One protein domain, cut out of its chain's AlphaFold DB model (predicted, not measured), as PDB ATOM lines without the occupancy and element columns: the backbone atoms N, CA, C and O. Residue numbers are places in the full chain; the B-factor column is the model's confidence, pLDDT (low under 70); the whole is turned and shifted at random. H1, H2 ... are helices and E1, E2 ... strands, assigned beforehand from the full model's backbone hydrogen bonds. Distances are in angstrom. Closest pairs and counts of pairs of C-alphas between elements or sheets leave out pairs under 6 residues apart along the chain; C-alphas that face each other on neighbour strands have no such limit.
ATOM      1  N   ASN A  75     -39.980 -10.465  -1.880       77.88
ATOM      2  CA  ASN A  75     -40.908  -9.883  -0.922       77.88
ATOM      3  C   ASN A  75     -40.320  -8.572  -0.365       77.88
ATOM      4  O   ASN A  75     -39.343  -8.619   0.391       77.88
ATOM      5  N   PRO A  76     -40.926  -7.404  -0.657       74.44
ATOM      6  CA  PRO A  76     -40.394  -6.110  -0.218       74.44
ATOM      7  C   PRO A  76     -40.281  -5.986   1.307       74.44
ATOM      8  O   PRO A  76     -39.477  -5.220   1.833       74.44
ATOM      9  N   CYS A  77     -41.069  -6.772   2.036       75.44
ATOM     10  CA  CYS A  77     -41.121  -6.775   3.487       75.44
ATOM     11  C   CYS A  77     -40.050  -7.682   4.131       75.44
ATOM     12  O   CYS A  77     -39.914  -7.694   5.357       75.44
ATOM     13  N   LEU A  78     -39.233  -8.400   3.343       69.69
ATOM     14  CA  LEU A  78     -38.062  -9.128   3.850       69.69
ATOM     15  C   LEU A  78     -36.889  -8.216   4.225       69.69
ATOM     16  O   LEU A  78     -36.128  -8.546   5.136       69.69
ATOM     17  N   GLU A  79     -36.723  -7.064   3.575       59.31
ATOM     18  CA  GLU A  79     -35.625  -6.144   3.907       59.31
ATOM     19  C   GLU A  79     -35.774  -5.541   5.311       59.31
ATOM     20  O   GLU A  79     -34.783  -5.316   6.012       59.31
ATOM     21  N   ALA A  80     -37.017  -5.316   5.737       55.72
ATOM     22  CA  ALA A  80     -37.346  -4.917   7.100       55.72
ATOM     23  C   ALA A  80     -37.010  -6.035   8.106       55.72
ATOM     24  O   ALA A  80     -36.482  -5.763   9.180       55.72
ATOM     25  N   ARG A  81     -37.209  -7.308   7.731       56.38
ATOM     26  CA  ARG A  81     -36.804  -8.487   8.518       56.38
ATOM     27  C   ARG A  81     -35.289  -8.601   8.692       56.38
ATOM     28  O   ARG A  81     -34.834  -8.835   9.806       56.38
ATOM     29  N   SER A  82     -34.511  -8.437   7.621       53.78
ATOM     30  CA  SER A  82     -33.048  -8.622   7.653       53.78
ATOM     31  C   SER A  82     -32.345  -7.627   8.589       53.78
ATOM     32  O   SER A  82     -31.383  -7.977   9.269       53.78
ATOM     33  N   ARG A  83     -32.872  -6.399   8.693       55.50
ATOM     34  CA  ARG A  83     -32.377  -5.381   9.635       55.50
ATOM     35  C   ARG A  83     -32.776  -5.643  11.089       55.50
ATOM     36  O   ARG A  83     -32.056  -5.221  11.987       55.50
ATOM     37  N   ASN A  84     -33.890  -6.342  11.306       52.59
ATOM     38  CA  ASN A  84     -34.561  -6.394  12.601       52.59
ATOM     39  C   ASN A  84     -34.506  -7.760  13.300       52.59
ATOM     40  O   ASN A  84     -34.774  -7.801  14.488       52.59
ATOM     41  N   GLN A  85     -34.203  -8.881  12.636       55.25
ATOM     42  CA  GLN A  85     -34.054 -10.186  13.308       55.25
ATOM     43  C   GLN A  85     -33.435 -11.239  12.364       55.25
ATOM     44  O   GLN A  85     -34.155 -11.864  11.580       55.25
ATOM     45  N   PRO A  86     -32.113 -11.486  12.433       55.62
ATOM     46  CA  PRO A  86     -31.443 -12.449  11.554       55.62
ATOM     47  C   PRO A  86     -31.746 -13.928  11.876       55.62
ATOM     48  O   PRO A  86     -31.426 -14.783  11.058       55.62
ATOM     49  N   ASP A  87     -32.369 -14.238  13.024       53.75
ATOM     50  CA  ASP A  87     -32.387 -15.602  13.598       53.75
ATOM     51  C   ASP A  87     -33.794 -16.211  13.823       53.75
ATOM     52  O   ASP A  87     -33.945 -17.284  14.408       53.75
ATOM     53  N   VAL A  88     -34.870 -15.550  13.371       52.81
ATOM     54  CA  VAL A  88     -36.245 -16.073  13.532       52.81
ATOM     55  C   VAL A  88     -36.612 -16.978  12.353       52.81
ATOM     56  O   VAL A  88     -36.565 -16.551  11.194       52.81
ATOM     57  N   ARG A  89     -37.002 -18.230  12.653       51.41
ATOM     58  CA  ARG A  89     -37.508 -19.217  11.679       51.41
ATOM     59  C   ARG A  89     -38.636 -18.628  10.826       51.41
ATOM     60  O   ARG A  89     -39.485 -17.896  11.319       51.41
ATOM     61  N   MET A  90     -38.633 -18.978   9.539       53.56
ATOM     62  CA  MET A  90     -39.480 -18.448   8.454       53.56
ATOM     63  C   MET A  90     -41.001 -18.621   8.622       53.56
ATOM     64  O   MET A  90     -41.731 -18.239   7.724       53.56
ATOM     65  N   GLU A  91     -41.508 -19.145   9.734       50.09
ATOM     66  CA  GLU A  91     -42.885 -19.650   9.853       50.09
ATOM     67  C   GLU A  91     -43.973 -18.550   9.908       50.09
ATOM     68  O   GLU A  91     -45.152 -18.854   9.752       50.09
ATOM     69  N   THR A  92     -43.612 -17.269  10.080       53.03
ATOM     70  CA  THR A  92     -44.563 -16.140  10.041       53.03
ATOM     71  C   THR A  92     -43.958 -14.875   9.423       53.03
ATOM     72  O   THR A  92     -42.791 -14.580   9.698       53.03
ATOM     73  N   PRO A  93     -44.737 -14.069   8.670       56.88
ATOM     74  CA  PRO A  93     -44.283 -12.758   8.221       56.88
ATOM     75  C   PRO A  93     -44.024 -11.870   9.435       56.88
ATOM     76  O   PRO A  93     -44.928 -11.636  10.239       56.88
ATOM     77  N   LEU A  94     -42.788 -11.384   9.562       69.25
ATOM     78  CA  LEU A  94     -42.441 -10.411  10.594       69.25
ATOM     79  C   LEU A  94     -43.234  -9.125  10.338       69.25
ATOM     80  O   LEU A  94     -43.933  -8.649  11.217       69.25
ATOM     81  N   CYS A  95     -43.230  -8.622   9.109       77.94
ATOM     82  CA  CYS A  95     -44.015  -7.452   8.733       77.94
ATOM     83  C   CYS A  95     -45.389  -7.837   8.189       77.94
ATOM     84  O   CYS A  95     -45.483  -8.656   7.277       77.94
ATOM     85  N   LYS A  96     -46.445  -7.209   8.703       80.81
ATOM     86  CA  LYS A  96     -47.818  -7.375   8.214       80.81
ATOM     87  C   LYS A  96     -48.390  -6.043   7.768       80.81
ATOM     88  O   LYS A  96     -48.133  -5.020   8.397       80.81
ATOM     89  N   VAL A  97     -49.197  -6.048   6.717       85.69
ATOM     90  CA  VAL A  97     -49.956  -4.859   6.325       85.69
ATOM     91  C   VAL A  97     -51.033  -4.602   7.366       85.69
ATOM     92  O   VAL A  97     -51.896  -5.445   7.607       85.69
ATOM     93  N   GLU A  98     -51.004  -3.423   7.980       85.50
ATOM     94  CA  GLU A  98     -52.036  -3.032   8.931       85.50
ATOM     95  C   GLU A  98     -53.198  -2.400   8.165       85.50
ATOM     96  O   GLU A  98     -53.256  -1.185   7.967       85.50
ATOM     97  N   HIS A  99     -54.116  -3.234   7.671       85.44
ATOM     98  CA  HIS A  99     -55.221  -2.784   6.818       85.44
ATOM     99  C   HIS A  99     -56.014  -1.624   7.433       85.44
ATOM    100  O   HIS A  99     -56.403  -0.699   6.725       85.44
ATOM    101  N   THR A 100     -56.217  -1.631   8.756       85.00
ATOM    102  CA  THR A 100     -57.013  -0.595   9.431       85.00
ATOM    103  C   THR A 100     -56.317   0.765   9.484       85.00
ATOM    104  O   THR A 100     -56.999   1.787   9.522       85.00
ATOM    105  N   SER A 101     -54.986   0.790   9.400       87.94
ATOM    106  CA  SER A 101     -54.172   2.011   9.375       87.94
ATOM    107  C   SER A 101     -53.956   2.557   7.959       87.94
ATOM    108  O   SER A 101     -53.412   3.646   7.799       87.94
ATOM    109  N   ASN A 102     -54.378   1.840   6.916       89.56
ATOM    110  CA  ASN A 102     -54.183   2.199   5.507       89.56
ATOM    111  C   ASN A 102     -55.422   2.880   4.893       89.56
ATOM    112  O   ASN A 102     -55.934   2.464   3.856       89.56
ATOM    113  N   GLN A 103     -55.931   3.929   5.546       90.81
ATOM    114  CA  GLN A 103     -57.146   4.641   5.113       90.81
ATOM    115  C   GLN A 103     -56.872   5.955   4.368       90.81
ATOM    116  O   GLN A 103     -57.801   6.534   3.803       90.81
ATOM    117  N   ASP A 104     -55.627   6.437   4.343       91.69
ATOM    118  CA  ASP A 104     -55.268   7.618   3.560       91.69
ATOM    119  C   ASP A 104     -55.131   7.257   2.078       91.69
ATOM    120  O   ASP A 104     -54.204   6.561   1.665       91.69
ATOM    121  N   LEU A 105     -56.059   7.758   1.260       91.31
ATOM    122  CA  LEU A 105     -56.054   7.518  -0.178       91.31
ATOM    123  C   LEU A 105     -54.777   8.050  -0.845       91.31
ATOM    124  O   LEU A 105     -54.284   7.417  -1.779       91.31
ATOM    125  N   SER A 106     -54.240   9.186  -0.384       91.75
ATOM    126  CA  SER A 106     -53.044   9.776  -0.995       91.75
ATOM    127  C   SER A 106     -51.807   8.923  -0.716       91.75
ATOM    128  O   SER A 106     -51.069   8.597  -1.646       91.75
ATOM    129  N   GLY A 107     -51.636   8.478   0.533       88.50
ATOM    130  CA  GLY A 107     -50.610   7.517   0.922       88.50
ATOM    131  C   GLY A 107     -50.689   6.221   0.117       88.50
ATOM    132  O   GLY A 107     -49.685   5.799  -0.453       88.50
ATOM    133  N   LEU A 108     -51.888   5.649  -0.042       88.56
ATOM    134  CA  LEU A 108     -52.093   4.450  -0.863       88.56
ATOM    135  C   LEU A 108     -51.674   4.649  -2.327       88.56
ATOM    136  O   LEU A 108     -51.032   3.778  -2.908       88.56
ATOM    137  N   GLN A 109     -52.011   5.793  -2.934       88.38
ATOM    138  CA  GLN A 109     -51.636   6.105  -4.320       88.38
ATOM    139  C   GLN A 109     -50.124   6.270  -4.510       88.38
ATOM    140  O   GLN A 109     -49.608   5.974  -5.585       88.38
ATOM    141  N   GLN A 110     -49.424   6.737  -3.478       87.19
ATOM    142  CA  GLN A 110     -47.974   6.935  -3.487       87.19
ATOM    143  C   GLN A 110     -47.201   5.684  -3.038       87.19
ATOM    144  O   GLN A 110     -45.974   5.699  -3.027       87.19
ATOM    145  N   GLY A 111     -47.895   4.600  -2.674       82.50
ATOM    146  CA  GLY A 111     -47.270   3.381  -2.155       82.50
ATOM    147  C   GLY A 111     -46.746   3.509  -0.720       82.50
ATOM    148  O   GLY A 111     -45.947   2.683  -0.287       82.50
ATOM    149  N   HIS A 112     -47.192   4.515   0.035       86.31
ATOM    150  CA  HIS A 112     -46.858   4.702   1.448       86.31
ATOM    151  C   HIS A 112     -47.755   3.829   2.330       86.31
ATOM    152  O   HIS A 112     -48.712   4.295   2.949       86.31
ATOM    153  N   TRP A 113     -47.445   2.537   2.353       85.25
ATOM    154  CA  TRP A 113     -48.193   1.534   3.098       85.25
ATOM    155  C   TRP A 113     -47.810   1.508   4.579       85.25
ATOM    156  O   TRP A 113     -46.639   1.407   4.939       85.25
ATOM    157  N   ASN A 114     -48.815   1.517   5.451       87.62
ATOM    158  CA  ASN A 114     -48.643   1.253   6.872       87.62
ATOM    159  C   ASN A 114     -48.479  -0.250   7.108       87.62
ATOM    160  O   ASN A 114     -49.423  -1.035   6.982       87.62
ATOM    161  N   LEU A 115     -47.254  -0.627   7.447       85.38
ATOM    162  CA  LEU A 115     -46.850  -1.976   7.820       85.38
ATOM    163  C   LEU A 115     -46.602  -2.019   9.331       85.38
ATOM    164  O   LEU A 115     -46.177  -1.024   9.911       85.38
ATOM    165  N   SER A 116     -46.836  -3.163   9.960       83.62
ATOM    166  CA  SER A 116     -46.469  -3.461  11.341       83.62
ATOM    167  C   SER A 116     -45.381  -4.528  11.324       83.62
ATOM    168  O   SER A 116     -45.662  -5.687  11.020       83.62
ATOM    169  N   CYS A 117     -44.140  -4.126  11.594       80.12
ATOM    170  CA  CYS A 117     -43.005  -5.033  11.750       80.12
ATOM    171  C   CYS A 117     -42.581  -5.100  13.225       80.12
ATOM    172  O   CYS A 117     -42.635  -4.083  13.918       80.12
ATOM    173  N   PRO A 118     -42.117  -6.253  13.728       77.12
ATOM    174  CA  PRO A 118     -41.484  -6.343  15.027       77.12
ATOM    175  C   PRO A 118     -40.112  -5.674  14.988       77.12
ATOM    176  O   PRO A 118     -39.387  -5.746  13.989       77.12
ATOM    177  N   CYS A 119     -39.760  -5.065  16.113       76.50
ATOM    178  CA  CYS A 119     -38.428  -4.546  16.371       76.50
ATOM    179  C   CYS A 119     -37.653  -5.520  17.269       76.50
ATOM    180  O   CYS A 119     -38.257  -6.102  18.175       76.50
ATOM    181  N   PRO A 120     -36.344  -5.729  17.022       73.56
ATOM    182  CA  PRO A 120     -35.518  -6.619  17.842       73.56
ATOM    183  C   PRO A 120     -35.362  -6.080  19.255       73.56
ATOM    184  O   PRO A 120     -35.385  -6.833  20.228       73.56
ATOM    185  N   ASP A 121     -35.157  -4.768  19.329       75.31
ATOM    186  CA  ASP A 121     -34.738  -4.081  20.527       75.31
ATOM    187  C   ASP A 121     -35.953  -3.599  21.316       75.31
ATOM    188  O   ASP A 121     -36.919  -3.051  20.778       75.31
ATOM    189  N   ILE A 122     -35.889  -3.803  22.628       76.44
ATOM    190  CA  ILE A 122     -36.878  -3.278  23.568       76.44
ATOM    191  C   ILE A 122     -36.778  -1.745  23.566       76.44
ATOM    192  O   ILE A 122     -35.678  -1.202  23.494       76.44
ATOM    193  N   GLY A 123     -37.921  -1.061  23.652       75.88
ATOM    194  CA  GLY A 123     -37.984   0.406  23.610       75.88
ATOM    195  C   GLY A 123     -37.988   0.983  22.194       75.88
ATOM    196  O   GLY A 123     -37.944   2.195  22.034       75.88
ATOM    197  N   TYR A 124     -38.085   0.135  21.166       81.88
ATOM    198  CA  TYR A 124     -38.229   0.555  19.777       81.88
ATOM    199  C   TYR A 124     -39.564   0.101  19.199       81.88
ATOM    200  O   TYR A 124     -40.103  -0.951  19.551       81.88
ATOM    201  N   GLU A 125     -40.087   0.893  18.272       83.94
ATOM    202  CA  GLU A 125     -41.268   0.564  17.493       83.94
ATOM    203  C   GLU A 125     -41.042   0.771  16.004       83.94
ATOM    204  O   GLU A 125     -40.186   1.542  15.586       83.94
ATOM    205  N   TRP A 126     -41.831   0.093  15.181       83.69
ATOM    206  CA  TRP A 126     -41.748   0.256  13.740       83.69
ATOM    207  C   TRP A 126     -42.487   1.515  13.272       83.69
ATOM    208  O   TRP A 126     -43.684   1.652  13.527       83.69
ATOM    209  N   ASP A 127     -41.802   2.383  12.521       83.69
ATOM    210  CA  ASP A 127     -42.430   3.471  11.761       83.69
ATOM    211  C   ASP A 127     -42.369   3.151  10.262       83.69
ATOM    212  O   ASP A 127     -41.299   3.090   9.648       83.69
ATOM    213  N   SER A 128     -43.544   2.970   9.657       79.56
ATOM    214  CA  SER A 128     -43.722   2.687   8.229       79.56
ATOM    215  C   SER A 128     -43.192   3.795   7.319       79.56
ATOM    216  O   SER A 128     -42.724   3.505   6.221       79.56
ATOM    217  N   ARG A 129     -43.217   5.056   7.765       78.19
ATOM    218  CA  ARG A 129     -42.728   6.210   6.993       78.19
ATOM    219  C   ARG A 129     -41.207   6.251   6.970       78.19
ATOM    220  O   ARG A 129     -40.619   6.630   5.962       78.19
ATOM    221  N   ALA A 130     -40.581   5.869   8.082       78.31
ATOM    222  CA  ALA A 130     -39.130   5.741   8.178       78.31
ATOM    223  C   ALA A 130     -38.623   4.404   7.609       78.31
ATOM    224  O   ALA A 130     -37.425   4.267   7.360       78.31
ATOM    225  N   ASN A 131     -39.523   3.431   7.406       76.31
ATOM    226  CA  ASN A 131     -39.211   2.050   7.034       76.31
ATOM    227  C   ASN A 131     -38.118   1.450   7.943       76.31
ATOM    228  O   ASN A 131     -37.158   0.825   7.478       76.31
ATOM    229  N   ALA A 132     -38.225   1.735   9.245       79.31
ATOM    230  CA  ALA A 132     -37.230   1.396  10.250       79.31
ATOM    231  C   ALA A 132     -37.846   1.319  11.653       79.31
ATOM    232  O   ALA A 132     -38.898   1.901  11.928       79.31
ATOM    233  N   CYS A 133     -37.142   0.635  12.555       80.38
ATOM    234  CA  CYS A 133     -37.410   0.727  13.983       80.38
ATOM    235  C   CYS A 133     -36.893   2.060  14.518       80.38
ATOM    236  O   CYS A 133     -35.709   2.379  14.390       80.38
ATOM    237  N   VAL A 134     -37.797   2.835  15.099       85.75
ATOM    238  CA  VAL A 134     -37.536   4.123  15.728       85.75
ATOM    239  C   VAL A 134     -37.676   3.986  17.236       85.75
ATOM    240  O   VAL A 134     -38.438   3.162  17.738       85.75
ATOM    241  N   ASP A 135     -36.884   4.771  17.950       86.75
ATOM    242  CA  ASP A 135     -36.927   4.850  19.405       86.75
ATOM    243  C   ASP A 135     -38.316   5.311  19.870       86.75
ATOM    244  O   ASP A 135     -38.869   6.270  19.322       86.75
ATOM    245  N   ILE A 136     -38.894   4.612  20.846       85.62
ATOM    246  CA  ILE A 136     -40.172   5.007  21.430       85.62
ATOM    247  C   ILE A 136     -39.900   6.170  22.369       85.62
ATOM    248  O   ILE A 136     -39.260   5.996  23.392       85.62
TER     249      ILE A 136
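What this domain is: This is residues 75 to 136 of the 201 residues of the protein "EGF_CA domain-containing protein" of Ephemera danica (UniProt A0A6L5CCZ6). There is little regular structure: a hairpin of E1 and E2 with short helix H1 near E2, and a long loop running out to small helix H2 and folding back. Residues 87 to 92 and 105 to 111 stick out. The 62 printed residues include H1, H2, E1, E2 in that order; the mixed class rests on only 20 residues. The whole is compact, radius of gyration of the C-alphas 12.0 A, spanning 36 by 26 by 17 A.

How they stand to each other: E1, residues 124 to 127, and E2, residues 132 to 135, form an antiparallel hairpin; N 125 and O 134, 2.9 A apart, are within hydrogen-bond range. H1, residues 78 to 84, comes closest to E2 at the C-alphas of Ala 80 and Ala 132, 7.1 A apart. H2, residues 105 to 109, is apart from H1 and E2. In both helices every O i to N i+4 pair is within hydrogen-bond range.

Where its parts are: E1 measures 9.5 A from first to last C-alpha, E2 and H1 9.8 A, H2 6.2 A. C-alpha 78 is at (-38.062, -9.128, 3.850), C-alpha 135 at (-36.927, 4.850, 19.405).

The domain as a whole: The farthest C-alphas, of Asp 87 and Leu 105, are 35.8 A apart. Links H1 to H2 and H2 to E1 are long. The printed part has no cut. Residues 78 to 94 have pLDDT under 70.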